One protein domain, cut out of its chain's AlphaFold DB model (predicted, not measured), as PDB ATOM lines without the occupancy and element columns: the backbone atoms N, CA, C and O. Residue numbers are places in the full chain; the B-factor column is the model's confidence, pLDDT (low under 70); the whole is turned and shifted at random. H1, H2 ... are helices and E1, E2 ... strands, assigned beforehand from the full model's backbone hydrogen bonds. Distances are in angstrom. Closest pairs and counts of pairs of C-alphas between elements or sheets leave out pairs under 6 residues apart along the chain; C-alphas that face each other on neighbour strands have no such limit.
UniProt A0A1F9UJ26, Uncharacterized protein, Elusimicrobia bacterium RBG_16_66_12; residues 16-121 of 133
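This is residues 16 to 121 of the 133 residues of an uncharacterized protein of Elusimicrobia bacterium RBG_16_66_12 (UniProt A0A1F9UJ26). A twisted sheet of four strands has two helices over one face: long H1 packs mainly on E1 and E2, short H2 lies over E4, and no named helix covers the other face. The loop of residues 41 to 54 makes one end of the longest axis, and the turn between E3 and E4 lies at the other. The 106 printed residues, of mixed class, hold E1, E2, E3, E4, H1 and H2 in chain order; the antiparallel sheet runs E1, E2, E3, E4. The whole is compact, with a radius of gyration of the C-alphas of 14.0 A, yet elongated, spanning 44 by 27 by 21 A.

E1 is residues 22 to 27, 17.0 A long, from C-alpha 22 at (-27.793, 43.460, -33.048). E2, residues 30 to 40, spans 26.5 A and bends by 67 degrees at residue 37. E3, residues 55 to 64, spans 29.7 A; E4, residues 67 to 81, spans 30.3 A and bends by 82 degrees at residue 72. H1, residues 86 to 105, spans 27.5 A, with a kink of 30 degrees near residue 99. H2, residues 112 to 119, spans 10.3 A and ends at C-alpha 119 (-15.094, 31.297, -34.022).

The strands form a meander, each the antiparallel neighbour of the one before. N 25 and O 32 are 2.9 A apart across E1 and E2, N 35 and O 57 2.9 A across E2 and E3, N 58 and O 76 2.9 A across E3 and E4. H1 is on the sheet; its closest C-alphas to E2 are Leu 97 and Leu 32, 5.9 A. H2, on the same face, runs along E4 at 16 degrees on the local plane, at a height over the sheet of 7.1 A. H1, with residues 96 to 104 alone, touches H2, closest at the C-alphas of Ala 103 and Pro 112, 5.2 A. This helical hairpin has a shallow tilt of 32 degrees, only just short of steep, opposite ways. Every O i to N i+4 pair is within hydrogen-bond range in H2, and 14 of 16 in H1.

The C-alphas farthest apart, of Lys 50 and Gly 65, are 45.8 A apart. The printed part has no cut; the link E2 to E3 is long. Confidence is under 70 at residues 16, 18 to 19 and 107 to 110.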
ATOM      1  N   VAL A  16     -32.524  42.386 -38.167       69.19
ATOM      2  CA  VAL A  16     -31.654  43.380 -37.545       69.19
ATOM      3  C   VAL A  16     -32.477  44.180 -36.554       69.19
ATOM      4  O   VAL A  16     -33.555  44.666 -36.911       69.19
ATOM      5  N   ASP A  17     -31.962  44.350 -35.341       72.94
ATOM      6  CA  ASP A  17     -32.448  45.392 -34.445       72.94
ATOM      7  C   ASP A  17     -31.653  46.675 -34.713       72.94
ATOM      8  O   ASP A  17     -30.474  46.797 -34.385       72.94
ATOM      9  N   TRP A  18     -32.299  47.642 -35.363       65.19
ATOM     10  CA  TRP A  18     -31.671  48.915 -35.722       65.19
ATOM     11  C   TRP A  18     -31.419  49.833 -34.521       65.19
ATOM     12  O   TRP A  18     -30.653  50.783 -34.660       65.19
ATOM     13  N   ASN A  19     -32.033  49.570 -33.362       65.44
ATOM     14  CA  ASN A  19     -31.812  50.370 -32.157       65.44
ATOM     15  C   ASN A  19     -30.554  49.935 -31.403       65.44
ATOM     16  O   ASN A  19     -29.885  50.774 -30.808       65.44
ATOM     17  N   THR A  20     -30.242  48.639 -31.413       71.19
ATOM     18  CA  THR A  20     -29.083  48.082 -30.697       71.19
ATOM     19  C   THR A  20     -27.914  47.768 -31.623       71.19
ATOM     20  O   THR A  20     -26.767  47.716 -31.192       71.19
ATOM     21  N   GLY A  21     -28.175  47.620 -32.922       79.31
ATOM     22  CA  GLY A  21     -27.173  47.168 -33.874       79.31
ATOM     23  C   GLY A  21     -26.951  45.651 -33.839       79.31
ATOM     24  O   GLY A  21     -25.968  45.186 -34.432       79.31
ATOM     25  N   ASP A  22     -27.842  44.913 -33.170       88.75
ATOM     26  CA  ASP A  22     -27.793  43.460 -33.048       88.75
ATOM     27  C   ASP A  22     -28.322  42.782 -34.309       88.75
ATOM     28  O   ASP A  22     -29.228  43.268 -35.000       88.75
ATOM     29  N   VAL A  23     -27.773  41.606 -34.592       91.75
ATOM     30  CA  VAL A  23     -28.157  40.795 -35.742       91.75
ATOM     31  C   VAL A  23     -28.636  39.434 -35.275       91.75
ATOM     32  O   VAL A  23     -27.905  38.712 -34.606       91.75
ATOM     33  N   VAL A  24     -29.832  39.045 -35.707       92.50
ATOM     34  CA  VAL A  24     -30.411  37.725 -35.463       92.50
ATOM     35  C   VAL A  24     -30.571  36.988 -36.788       92.50
ATOM     36  O   VAL A  24     -31.293  37.416 -37.689       92.50
ATOM     37  N   VAL A  25     -29.923  35.836 -36.913       92.06
ATOM     38  CA  VAL A  25     -30.017  34.951 -38.082       92.06
ATOM     39  C   VAL A  25     -30.530  33.581 -37.647       92.06
ATOM     40  O   VAL A  25     -30.221  33.107 -36.555       92.06
ATOM     41  N   ILE A  26     -31.331  32.936 -38.494       92.00
ATOM     42  CA  ILE A  26     -31.928  31.627 -38.212       92.00
ATOM     43  C   ILE A  26     -31.682  30.712 -39.408       92.00
ATOM     44  O   ILE A  26     -31.793  31.145 -40.548       92.00
ATOM     45  N   LYS A  27     -31.331  29.450 -39.159       89.06
ATOM     46  CA  LYS A  27     -31.174  28.419 -40.191       89.06
ATOM     47  C   LYS A  27     -31.434  27.055 -39.575       89.06
ATOM     48  O   LYS A  27     -30.869  26.729 -38.539       89.06
ATOM     49  N   GLY A  28     -32.309  26.261 -40.192       87.94
ATOM     50  CA  GLY A  28     -32.525  24.863 -39.800       87.94
ATOM     51  C   GLY A  28     -32.903  24.648 -38.322       87.94
ATOM     52  O   GLY A  28     -32.500  23.663 -37.718       87.94
ATOM     53  N   GLY A  29     -33.640  25.574 -37.703       90.19
ATOM     54  CA  GLY A  29     -33.976  25.470 -36.277       90.19
ATOM     55  C   GLY A  29     -32.831  25.830 -35.325       90.19
ATOM     56  O   GLY A  29     -32.934  25.555 -34.134       90.19
ATOM     57  N   VAL A  30     -31.774  26.472 -35.822       91.69
ATOM     58  CA  VAL A  30     -30.715  27.106 -35.031       91.69
ATOM     59  C   VAL A  30     -30.837  28.618 -35.193       91.69
ATOM     60  O   VAL A  30     -31.010  29.106 -36.311       91.69
ATOM     61  N   ARG A  31     -30.777  29.353 -34.085       93.62
ATOM     62  CA  ARG A  31     -30.782  30.816 -34.037       93.62
ATOM     63  C   ARG A  31     -29.440  31.288 -33.505       93.62
ATOM     64  O   ARG A  31     -28.966  30.768 -32.502       93.62
ATOM     65  N   LEU A  32     -28.849  32.269 -34.174       94.19
ATOM     66  CA  LEU A  32     -27.671  32.971 -33.694       94.19
ATOM     67  C   LEU A  32     -27.986  34.452 -33.570       94.19
ATOM     68  O   LEU A  32     -28.532  35.055 -34.497       94.19
ATOM     69  N   THR A  33     -27.590  35.014 -32.441       94.50
ATOM     70  CA  THR A  33     -27.643  36.448 -32.178       94.50
ATOM     71  C   THR A  33     -26.216  36.955 -32.054       94.50
ATOM     72  O   THR A  33     -25.430  36.363 -31.321       94.50
ATOM     73  N   LEU A  34     -25.885  38.008 -32.797       94.00
ATOM     74  CA  LEU A  34     -24.636  38.755 -32.711       94.00
ATOM     75  C   LEU A  34     -24.965  40.115 -32.093       94.00
ATOM     76  O   LEU A  34     -25.621  40.931 -32.742       94.00
ATOM     77  N   GLU A  35     -24.532  40.335 -30.858       93.12
ATOM     78  CA  GLU A  35     -24.903  41.493 -30.038       93.12
ATOM     79  C   GLU A  35     -23.684  42.186 -29.421       93.12
ATOM     80  O   GLU A  35     -22.622  41.579 -29.261       93.12
ATOM     81  N   TRP A  36     -23.832  43.463 -29.075       90.12
ATOM     82  CA  TRP A  36     -22.849  44.180 -28.261       90.12
ATOM     83  C   TRP A  36     -23.337  44.257 -26.814       90.12
ATOM     84  O   TRP A  36     -24.379  44.846 -26.537       90.12
ATOM     85  N   MET A  37     -22.568  43.688 -25.883       86.94
ATOM     86  CA  MET A  37     -22.907  43.662 -24.451       86.94
ATOM     87  C   MET A  37     -22.046  44.603 -23.598       86.94
ATOM     88  O   MET A  37     -22.075  44.511 -22.376       86.94
ATOM     89  N   GLY A  38     -21.293  45.512 -24.227       86.31
ATOM     90  CA  GLY A  38     -20.310  46.343 -23.528       86.31
ATOM     91  C   GLY A  38     -18.949  45.667 -23.345       86.31
ATOM     92  O   GLY A  38     -18.208  46.076 -22.468       86.31
ATOM     93  N   GLU A  39     -18.620  44.664 -24.161       83.88
ATOM     94  CA  GLU A  39     -17.346  43.929 -24.119       83.88
ATOM     95  C   GLU A  39     -16.244  44.661 -24.905       83.88
ATOM     96  O   GLU A  39     -16.529  45.316 -25.912       83.88
ATOM     97  N   GLY A  40     -15.000  44.494 -24.465       86.69
ATOM     98  CA  GLY A  40     -13.748  44.916 -25.089       86.69
ATOM     99  C   GLY A  40     -12.746  43.755 -25.196       86.69
ATOM    100  O   GLY A  40     -13.117  42.582 -25.102       86.69
ATOM    101  N   TRP A  41     -11.457  44.043 -25.391       82.88
ATOM    102  CA  TRP A  41     -10.432  43.000 -25.592       82.88
ATOM    103  C   TRP A  41     -10.159  42.145 -24.350       82.88
ATOM    104  O   TRP A  41      -9.733  40.996 -24.473       82.88
ATOM    105  N   SER A  42     -10.335  42.715 -23.156       82.75
ATOM    106  CA  SER A  42      -9.959  42.100 -21.871       82.75
ATOM    107  C   SER A  42     -11.057  42.226 -20.808       82.75
ATOM    108  O   SER A  42     -10.767  42.478 -19.640       82.75
ATOM    109  N   GLY A  43     -12.316  42.028 -21.208       83.81
ATOM    110  CA  GLY A  43     -13.488  42.146 -20.337       83.81
ATOM    111  C   GLY A  43     -14.374  43.302 -20.777       83.81
ATOM    112  O   GLY A  43     -14.593  43.469 -21.971       83.81
ATOM    113  N   ASP A  44     -14.865  44.103 -19.836       88.88
ATOM    114  CA  ASP A  44     -15.715  45.252 -20.151       88.88
ATOM    115  C   ASP A  44     -14.947  46.320 -20.946       88.88
ATOM    116  O   ASP A  44     -13.814  46.670 -20.612       88.88
ATOM    117  N   TYR A  45     -15.603  46.880 -21.961       89.62
ATOM    118  CA  TYR A  45     -15.087  47.975 -22.772       89.62
ATOM    119  C   TYR A  45     -14.854  49.231 -21.926       89.62
ATOM    120  O   TYR A  45     -15.775  49.771 -21.300       89.62
ATOM    121  N   ASN A  46     -13.631  49.750 -21.974       88.56
ATOM    122  CA  ASN A  46     -13.238  50.998 -21.345       88.56
ATOM    123  C   ASN A  46     -13.136  52.134 -22.380       88.56
ATOM    124  O   ASN A  46     -12.119  52.253 -23.058       88.56
ATOM    125  N   PRO A  47     -14.099  53.076 -22.437       89.88
ATOM    126  CA  PRO A  47     -14.072  54.173 -23.409       89.88
ATOM    127  C   PRO A  47     -12.926  55.179 -23.208       89.88
ATOM    128  O   PRO A  47     -12.736  56.060 -24.047       89.88
ATOM    129  N   ASN A  48     -12.194  55.102 -22.091       92.12
ATOM    130  CA  ASN A  48     -11.024  55.946 -21.840       92.12
ATOM    131  C   ASN A  48      -9.716  55.306 -22.321       92.12
ATOM    132  O   ASN A  48      -8.702  56.003 -22.396       92.12
ATOM    133  N   ASP A  49      -9.725  54.008 -22.624       88.88
ATOM    134  CA  ASP A  49      -8.608  53.321 -23.256       88.88
ATOM    135  C   ASP A  49      -8.812  53.348 -24.774       88.88
ATOM    136  O   ASP A  49      -9.821  52.885 -25.292       88.88
ATOM    137  N   LYS A  50      -7.866  53.949 -25.495       87.56
ATOM    138  CA  LYS A  50      -7.960  54.091 -26.956       87.56
ATOM    139  C   LYS A  50      -7.656  52.795 -27.694       87.56
ATOM    140  O   LYS A  50      -8.000  52.691 -28.868       87.56
ATOM    141  N   GLU A  51      -6.991  51.859 -27.023       87.31
ATOM    142  CA  GLU A  51      -6.630  50.560 -27.581       87.31
ATOM    143  C   GLU A  51      -7.698  49.501 -27.279       87.31
ATOM    144  O   GLU A  51      -7.671  48.416 -27.860       87.31
ATOM    145  N   ASP A  52      -8.654  49.807 -26.394       87.44
ATOM    146  CA  ASP A  52      -9.777  48.925 -26.115       87.44
ATOM    147  C   ASP A  52     -10.884  49.162 -27.145       87.44
ATOM    148  O   ASP A  52     -11.457  50.246 -27.238       87.44
ATOM    149  N   GLU A  53     -11.160  48.165 -27.982       89.00
ATOM    150  CA  GLU A  53     -12.163  48.263 -29.038       89.00
ATOM    151  C   GLU A  53     -13.459  47.600 -28.559       89.00
ATOM    152  O   GLU A  53     -13.390  46.501 -28.019       89.00
ATOM    153  N   PRO A  54     -14.653  48.191 -28.752       90.94
ATOM    154  CA  PRO A  54     -15.894  47.528 -28.375       90.94
ATOM    155  C   PRO A  54     -16.137  46.318 -29.286       90.94
ATOM    156  O   PRO A  54     -16.238  46.472 -30.505       90.94
ATOM    157  N   LEU A  55     -16.276  45.125 -28.711       92.06
ATOM    158  CA  LEU A  55     -16.384  43.860 -29.439       92.06
ATOM    159  C   LEU A  55     -17.778  43.240 -29.334       92.06
ATOM    160  O   LEU A  55     -18.474  43.339 -28.323       92.06
ATOM    161  N   MET A  56     -18.190  42.568 -30.405       93.56
ATOM    162  CA  MET A  56     -19.441  41.818 -30.444       93.56
ATOM    163  C   MET A  56     -19.271  40.435 -29.804       93.56
ATOM    164  O   MET A  56     -18.212  39.804 -29.873       93.56
ATOM    165  N   ARG A  57     -20.368  39.908 -29.276       94.31
ATOM    166  CA  ARG A  57     -20.516  38.536 -28.797       94.31
ATOM    167  C   ARG A  57     -21.557  37.828 -29.647       94.31
ATOM    168  O   ARG A  57     -22.519  38.455 -30.088       94.31
ATOM    169  N   PHE A  58     -21.399  36.524 -29.860       94.31
ATOM    170  CA  PHE A  58     -22.506  35.714 -30.352       94.31
ATOM    171  C   PHE A  58     -22.983  34.707 -29.314       94.31
ATOM    172  O   PHE A  58     -22.207  34.202 -28.501       94.31
ATOM    173  N   PHE A  59     -24.266  34.373 -29.376       93.75
ATOM    174  CA  PHE A  59     -24.831  33.231 -28.671       93.75
ATOM    175  C   PHE A  59     -25.768  32.443 -29.581       93.75
ATOM    176  O   PHE A  59     -26.348  32.988 -30.525       93.75
ATOM    177  N   VAL A  60     -25.882  31.143 -29.313       93.62
ATOM    178  CA  VAL A  60     -26.636  30.205 -30.147       93.62
ATOM    179  C   VAL A  60     -27.741  29.530 -29.352       93.62
ATOM    180  O   VAL A  60     -27.540  29.044 -28.241       93.62
ATOM    181  N   GLU A  61     -28.908  29.443 -29.971       93.75
ATOM    182  CA  GLU A  61     -30.074  28.735 -29.464       93.75
ATOM    183  C   GLU A  61     -30.560  27.719 -30.496       93.75
ATOM    184  O   GLU A  61     -30.379  27.879 -31.706       93.75
ATOM    185  N   ARG A  62     -31.230  26.676 -30.020       93.00
ATOM    186  CA  ARG A  62     -31.896  25.677 -30.854       93.00
ATOM    187  C   ARG A  62     -33.394  25.693 -30.604       93.00
ATOM    188  O   ARG A  62     -33.859  26.004 -29.510       93.00
ATOM    189  N   LYS A  63     -34.158  25.332 -31.626       92.38
ATOM    190  CA  LYS A  63     -35.608  25.216 -31.531       92.38
ATOM    191  C   LYS A  63     -35.983  23.885 -30.882       92.38
ATOM    192  O   LYS A  63     -35.667  22.828 -31.424       92.38
ATOM    193  N   VAL A  64     -36.695  23.943 -29.761       90.12
ATOM    194  CA  VAL A  64     -37.259  22.782 -29.061       90.12
ATOM    195  C   VAL A  64     -38.769  22.989 -28.957       90.12
ATOM    196  O   VAL A  64     -39.262  23.857 -28.236       90.12
ATOM    197  N   GLY A  65     -39.523  22.248 -29.775       90.50
ATOM    198  CA  GLY A  65     -40.963  22.459 -29.941       90.50
ATOM    199  C   GLY A  65     -41.289  23.868 -30.459       90.50
ATOM    200  O   GLY A  65     -40.920  24.236 -31.580       90.50
ATOM    201  N   HIS A  66     -41.990  24.654 -29.638       87.88
ATOM    202  CA  HIS A  66     -42.364  26.044 -29.936       87.88
ATOM    203  C   HIS A  66     -41.448  27.087 -29.275       87.88
ATOM    204  O   HIS A  66     -41.681  28.283 -29.450       87.88
ATOM    205  N   SER A  67     -40.406  26.648 -28.567       89.12
ATOM    206  CA  SER A  67     -39.503  27.508 -27.802       89.12
ATOM    207  C   SER A  67     -38.086  27.496 -28.372       89.12
ATOM    208  O   SER A  67     -37.677  26.563 -29.067       89.12
ATOM    209  N   TRP A  68     -37.339  28.558 -28.080       90.94
ATOM    210  CA  TRP A  68     -35.899  28.633 -28.314       90.94
ATOM    211  C   TRP A  68     -35.188  28.360 -26.997       90.94
ATOM    212  O   TRP A  68     -35.507  28.990 -25.990       90.94
ATOM    213  N   GLU A  69     -34.264  27.409 -27.010       92.75
ATOM    214  CA  GLU A  69     -33.465  27.040 -25.847       92.75
ATOM    215  C   GLU A  69     -31.985  27.313 -26.132       92.75
ATOM    216  O   GLU A  69     -31.518  26.990 -27.232       92.75
ATOM    217  N   PRO A  70     -31.231  27.878 -25.172       91.88
ATOM    218  CA  PRO A  70     -29.801  28.097 -25.335       91.88
ATOM    219  C   PRO A  70     -29.084  26.769 -25.565       91.88
ATOM    220  O   PRO A  70     -29.353  25.767 -24.900       91.88
ATOM    221  N   VAL A  71     -28.160  26.762 -26.523       89.94
ATOM    222  CA  VAL A  71     -27.235  25.643 -26.680       89.94
ATOM    223  C   VAL A  71     -26.162  25.785 -25.600       89.94
ATOM    224  O   VAL A  71     -25.564  26.849 -25.437       89.94
ATOM    225  N   GLU A  72     -25.942  24.714 -24.843       86.81
ATOM    226  CA  GLU A  72     -24.929  24.666 -23.789       86.81
ATOM    227  C   GLU A  72     -23.536  24.995 -24.348       86.81
ATOM    228  O   GLU A  72     -23.174  24.537 -25.437       86.81
ATOM    229  N   ASP A  73     -22.772  25.809 -23.613       85.19
ATOM    230  CA  ASP A  73     -21.437  26.285 -24.000       85.19
ATOM    231  C   ASP A  73     -21.376  26.935 -25.400       85.19
ATOM    232  O   ASP A  73     -20.353  26.862 -26.080       85.19
ATOM    233  N   ALA A  74     -22.460  27.566 -25.867       89.12
ATOM    234  CA  ALA A  74     -22.542  28.148 -27.211       89.12
ATOM    235  C   ALA A  74     -22.627  29.681 -27.218       89.12
ATOM    236  O   ALA A  74     -23.414  30.268 -27.965       89.12
ATOM    237  N   SER A  75     -21.828  30.331 -26.372       90.81
ATOM    238  CA  SER A  75     -21.774  31.786 -26.279       90.81
ATOM    239  C   SER A  75     -20.339  32.281 -26.141       90.81
ATOM    240  O   SER A  75     -19.647  31.897 -25.202       90.81
ATOM    241  N   PHE A  76     -19.898  33.119 -27.079       91.25
ATOM    242  CA  PHE A  76     -18.487  33.464 -27.247       91.25
ATOM    243  C   PHE A  76     -18.300  34.920 -27.661       91.25
ATOM    244  O   PHE A  76     -19.017  35.427 -28.529       91.25
ATOM    245  N   CYS A  77     -17.301  35.572 -27.065       90.12
ATOM    246  CA  CYS A  77     -16.791  36.851 -27.546       90.12
ATOM    247  C   CYS A  77     -16.153  36.662 -28.925       90.12
ATOM    248  O   CYS A  77     -15.680  35.573 -29.252       90.12
ATOM    249  N   THR A  78     -16.150  37.714 -29.734       91.25
ATOM    250  CA  THR A  78     -15.516  37.727 -31.056       91.25
ATOM    251  C   THR A  78     -14.492  38.844 -31.136       91.25
ATOM    252  O   THR A  78     -14.429  39.691 -30.254       91.25
ATOM    253  N   ARG A  79     -13.737  38.896 -32.233       91.06
ATOM    254  CA  ARG A  79     -12.903  40.047 -32.598       91.06
ATOM    255  C   ARG A  79     -13.606  40.952 -33.607       91.06
ATOM    256  O   ARG A  79     -12.959  41.630 -34.398       91.06
ATOM    257  N   ILE A  80     -14.937  40.895 -33.655       92.19
ATOM    258  CA  ILE A  80     -15.750  41.721 -34.539       92.19
ATOM    259  C   ILE A  80     -16.020  43.041 -33.813       92.19
ATOM    260  O   ILE A  80     -16.722  43.017 -32.800       92.19
ATOM    261  N   PRO A  81     -15.557  44.190 -34.332       91.88
ATOM    262  CA  PRO A  81     -15.859  45.474 -33.717       91.88
ATOM    263  C   PRO A  81     -17.354  45.787 -33.776       91.88
ATOM    264  O   PRO A  81     -18.010  45.591 -34.802       91.88
ATOM    265  N   ALA A  82     -17.906  46.357 -32.709       90.75
ATOM    266  CA  ALA A  82     -19.302  46.783 -32.657       90.75
ATOM    267  C   ALA A  82     -19.617  47.909 -33.659       90.75
ATOM    268  O   ALA A  82     -20.774  48.091 -34.047       90.75
ATOM    269  N   SER A  83     -18.591  48.624 -34.121       89.31
ATOM    270  CA  SER A  83     -18.669  49.749 -35.056       89.31
ATOM    271  C   SER A  83     -18.735  49.346 -36.535       89.31
ATOM    272  O   SER A  83     -19.014  50.206 -37.375       89.31
ATOM    273  N   ILE A  84     -18.497  48.074 -36.895       91.62
ATOM    274  CA  ILE A  84     -18.489  47.678 -38.313       91.62
ATOM    275  C   ILE A  84     -19.867  47.872 -38.971       91.62
ATOM    276  O   ILE A  84     -20.900  47.778 -38.298       91.62
ATOM    277  N   PRO A  85     -19.922  48.063 -40.306       91.25
ATOM    278  CA  PRO A  85     -21.184  48.250 -41.011       91.25
ATOM    279  C   PRO A  85     -22.178  47.112 -40.768       91.25
ATOM    280  O   PRO A  85     -21.817  45.934 -40.789       91.25
ATOM    281  N   MET A  86     -23.458  47.457 -40.632       87.06
ATOM    282  CA  MET A  86     -24.531  46.486 -40.389       87.06
ATOM    283  C   MET A  86     -24.572  45.368 -41.443       87.06
ATOM    284  O   MET A  86     -24.685  44.190 -41.115       87.06
ATOM    285  N   SER A  87     -24.405  45.717 -42.722       88.62
ATOM    286  CA  SER A  87     -24.324  44.741 -43.815       88.62
ATOM    287  C   SER A  87     -23.219  43.706 -43.587       88.62
ATOM    288  O   SER A  87     -23.395  42.530 -43.904       88.62
ATOM    289  N   ARG A  88     -22.102  44.122 -42.979       90.94
ATOM    290  CA  ARG A  88     -20.991  43.240 -42.639       90.94
ATOM    291  C   ARG A  88     -21.309  42.361 -41.432       90.94
ATOM    292  O   ARG A  88     -21.047  41.163 -41.504       90.94
ATOM    293  N   LYS A  89     -21.947  42.907 -40.390       92.00
ATOM    294  CA  LYS A  89     -22.445  42.117 -39.246       92.00
ATOM    295  C   LYS A  89     -23.360  40.980 -39.705       92.00
ATOM    296  O   LYS A  89     -23.188  39.849 -39.267       92.00
ATOM    297  N   ILE A  90     -24.267  41.246 -40.650       90.62
ATOM    298  CA  ILE A  90     -25.168  40.229 -41.223       90.62
ATOM    299  C   ILE A  90     -24.392  39.109 -41.919       90.62
ATOM    300  O   ILE A  90     -24.709  37.933 -41.730       90.62
ATOM    301  N   VAL A  91     -23.382  39.451 -42.722       90.81
ATOM    302  CA  VAL A  91     -22.546  38.454 -43.408       90.81
ATOM    303  C   VAL A  91     -21.807  37.582 -42.393       90.81
ATOM    304  O   VAL A  91     -21.877  36.358 -42.489       90.81
ATOM    305  N   LEU A  92     -21.171  38.194 -41.391       93.38
ATOM    306  CA  LEU A  92     -20.434  37.472 -40.351       93.38
ATOM    307  C   LEU A  92     -21.365  36.588 -39.514       93.38
ATOM    308  O   LEU A  92     -21.083  35.408 -39.337       93.38
ATOM    309  N   ALA A  93     -22.524  37.099 -39.094       93.31
ATOM    310  CA  ALA A  93     -23.519  36.320 -38.363       93.31
ATOM    311  C   ALA A  93     -23.979  35.088 -39.162       93.31
ATOM    312  O   ALA A  93     -24.054  33.989 -38.615       93.31
ATOM    313  N   LYS A  94     -24.217  35.230 -40.476       91.12
ATOM    314  CA  LYS A  94     -24.550  34.099 -41.362       91.12
ATOM    315  C   LYS A  94     -23.405  33.089 -41.475       91.12
ATOM    316  O   LYS A  94     -23.668  31.888 -41.498       91.12
ATOM    317  N   MET A  95     -22.152  33.544 -41.529       91.31
ATOM    318  CA  MET A  95     -20.978  32.660 -41.542       91.31
ATOM    319  C   MET A  95     -20.869  31.850 -40.246       91.31
ATOM    320  O   MET A  95     -20.758  30.626 -40.305       91.31
ATOM    321  N   ILE A  96     -20.976  32.515 -39.091       93.00
ATOM    322  CA  ILE A  96     -20.920  31.866 -37.773       93.00
ATOM    323  C   ILE A  96     -22.086  30.879 -37.630       93.00
ATOM    324  O   ILE A  96     -21.879  29.727 -37.249       93.00
ATOM    325  N   LEU A  97     -23.303  31.284 -38.014       92.62
ATOM    326  CA  LEU A  97     -24.476  30.413 -37.974       92.62
ATOM    327  C   LEU A  97     -24.290  29.178 -38.854       92.62
ATOM    328  O   LEU A  97     -24.622  28.085 -38.415       92.62
ATOM    329  N   ASN A  98     -23.756  29.319 -40.069       89.94
ATOM    330  CA  ASN A  98     -23.506  28.173 -40.942       89.94
ATOM    331  C   ASN A  98     -22.558  27.159 -40.288       89.94
ATOM    332  O   ASN A  98     -22.858  25.970 -40.301       89.94
ATOM    333  N   ALA A  99     -21.470  27.625 -39.667       88.62
ATOM    334  CA  ALA A  99     -20.524  26.756 -38.970       88.62
ATOM    335  C   ALA A  99     -21.138  26.082 -37.727       88.62
ATOM    336  O   ALA A  99     -20.891  24.903 -37.469       88.62
ATOM    337  N   MET A 100     -21.960  26.813 -36.969       89.56
ATOM    338  CA  MET A 100     -22.627  26.299 -35.767       89.56
ATOM    339  C   MET A 100     -23.792  25.359 -36.089       89.56
ATOM    340  O   MET A 100     -24.026  24.410 -35.346       89.56
ATOM    341  N   CYS A 101     -24.513  25.590 -37.187       86.88
ATOM    342  CA  CYS A 101     -25.686  24.807 -37.576       86.88
ATOM    343  C   CYS A 101     -25.332  23.323 -37.722       86.88
ATOM    344  O   CYS A 101     -26.007  22.475 -37.141       86.88
ATOM    345  N   ASP A 102     -24.218  23.024 -38.396       81.25
ATOM    346  CA  ASP A 102     -23.722  21.656 -38.570       81.25
ATOM    347  C   ASP A 102     -23.400  20.992 -37.218       81.25
ATOM    348  O   ASP A 102     -23.696  19.818 -37.003       81.25
ATOM    349  N   ALA A 103     -22.831  21.757 -36.278       84.88
ATOM    350  CA  ALA A 103     -22.469  21.285 -34.941       84.88
ATOM    351  C   ALA A 103     -23.692  20.974 -34.071       84.88
ATOM    352  O   ALA A 103     -23.728  19.969 -33.365       84.88
ATOM    353  N   VAL A 104     -24.688  21.860 -34.110       86.00
ATOM    354  CA  VAL A 104     -25.891  21.775 -33.275       86.00
ATOM    355  C   VAL A 104     -26.838  20.691 -33.784       86.00
ATOM    356  O   VAL A 104     -27.462  19.999 -32.982       86.00
ATOM    357  N   GLN A 105     -26.944  20.521 -35.104       83.50
ATOM    358  CA  GLN A 105     -27.851  19.548 -35.715       83.50
ATOM    359  C   GLN A 105     -27.297  18.123 -35.761       83.50
ATOM    360  O   GLN A 105     -28.081  17.183 -35.867       83.50
ATOM    361  N   SER A 106     -25.976  17.944 -35.679       79.12
ATOM    362  CA  SER A 106     -25.324  16.626 -35.670       79.12
ATOM    363  C   SER A 106     -24.614  16.357 -34.333       79.12
ATOM    364  O   SER A 106     -23.377  16.270 -34.293       79.12
ATOM    365  N   PRO A 107     -25.367  16.230 -33.220       65.94
ATOM    366  CA  PRO A 107     -24.788  15.983 -31.905       65.94
ATOM    367  C   PRO A 107     -23.974  14.681 -31.919       65.94
ATOM    368  O   PRO A 107     -24.485  13.615 -32.248       65.94
ATOM    369  N   GLY A 108     -22.682  14.783 -31.589       64.81
ATOM    370  CA  GLY A 108     -21.736  13.659 -31.548       64.81
ATOM    371  C   GLY A 108     -20.651  13.678 -32.632       64.81
ATOM    372  O   GLY A 108     -19.586  13.108 -32.414       64.81
ATOM    373  N   MET A 109     -20.853  14.379 -33.756       61.69
ATOM    374  CA  MET A 109     -19.821  14.511 -34.803       61.69
ATOM    375  C   MET A 109     -18.910  15.723 -34.599       61.69
ATOM    376  O   MET A 109     -17.709  15.654 -34.860       61.69
ATOM    377  N   ARG A 110     -19.468  16.849 -34.145       69.44
ATOM    378  CA  ARG A 110     -18.718  18.072 -33.838       69.44
ATOM    379  C   ARG A 110     -19.289  18.710 -32.580       69.44
ATOM    380  O   ARG A 110     -20.497  18.735 -32.388       69.44
ATOM    381  N   SER A 111     -18.414  19.205 -31.710       83.12
ATOM    382  CA  SER A 111     -18.820  19.882 -30.477       83.12
ATOM    383  C   SER A 111     -19.098  21.363 -30.774       83.12
ATOM    384  O   SER A 111     -18.182  22.034 -31.263       83.12
ATOM    385  N   PRO A 112     -20.302  21.889 -30.465       85.56
ATOM    386  CA  PRO A 112     -20.605  23.319 -30.576       85.56
ATOM    387  C   PRO A 112     -19.583  24.189 -29.843       85.56
ATOM    388  O   PRO A 112     -19.141  25.196 -30.385       85.56
ATOM    389  N   LYS A 113     -19.116  23.733 -28.675       86.88
ATOM    390  CA  LYS A 113     -18.063  24.387 -27.899       86.88
ATOM    391  C   LYS A 113     -16.765  24.550 -28.687       86.88
ATOM    392  O   LYS A 113     -16.273  25.659 -28.833       86.88
ATOM    393  N   LYS A 114     -16.234  23.462 -29.262       86.56
ATOM    394  CA  LYS A 114     -14.972  23.505 -30.031       86.56
ATOM    395  C   LYS A 114     -15.059  24.422 -31.250       86.56
ATOM    396  O   LYS A 114     -14.082  25.081 -31.597       86.56
ATOM    397  N   ILE A 115     -16.210  24.433 -31.922       88.38
ATOM    398  CA  ILE A 115     -16.440  25.324 -33.063       88.38
ATOM    399  C   ILE A 115     -16.535  26.770 -32.584       88.38
ATOM    400  O   ILE A 115     -15.871  27.634 -33.148       88.38
ATOM    401  N   GLY A 116     -17.274  27.026 -31.509       88.19
ATOM    402  CA  GLY A 116     -17.395  28.354 -30.929       88.19
ATOM    403  C   GLY A 116     -16.068  28.930 -30.425       88.19
ATOM    404  O   GLY A 116     -15.749  30.064 -30.753       88.19
ATOM    405  N   GLU A 117     -15.223  28.127 -29.774       88.38
ATOM    406  CA  GLU A 117     -13.845  28.493 -29.395       88.38
ATOM    407  C   GLU A 117     -12.939  28.785 -30.602       88.38
ATOM    408  O   GLU A 117     -11.891  29.415 -30.474       88.38
ATOM    409  N   SER A 118     -13.262  28.258 -31.785       87.94
ATOM    410  CA  SER A 118     -12.561  28.627 -33.017       87.94
ATOM    411  C   SER A 118     -13.092  29.926 -33.598       87.94
ATOM    412  O   SER A 118     -12.315  30.745 -34.079       87.94
ATOM    413  N   LEU A 119     -14.407  30.111 -33.536       89.88
ATOM    414  CA  LEU A 119     -15.094  31.297 -34.022       89.88
ATOM    415  C   LEU A 119     -14.930  32.491 -33.078       89.88
ATOM    416  O   LEU A 119     -15.162  33.607 -33.510       89.88
ATOM    417  N   SER A 120     -14.470  32.314 -31.837       88.12
ATOM    418  CA  SER A 120     -14.159  33.441 -30.946       88.12
ATOM    419  C   SER A 120     -13.007  34.312 -31.459       88.12
ATOM    420  O   SER A 120     -12.847  35.458 -31.050       88.12
ATOM    421  N   TRP A 121     -12.211  33.777 -32.387       86.94
ATOM    422  CA  TRP A 121     -11.121  34.481 -33.062       86.94
ATOM    423  C   TRP A 121     -11.562  35.125 -34.379       86.94
ATOM    424  O   TRP A 121     -10.722  35.693 -35.073       86.94
TER     425      TRP A 121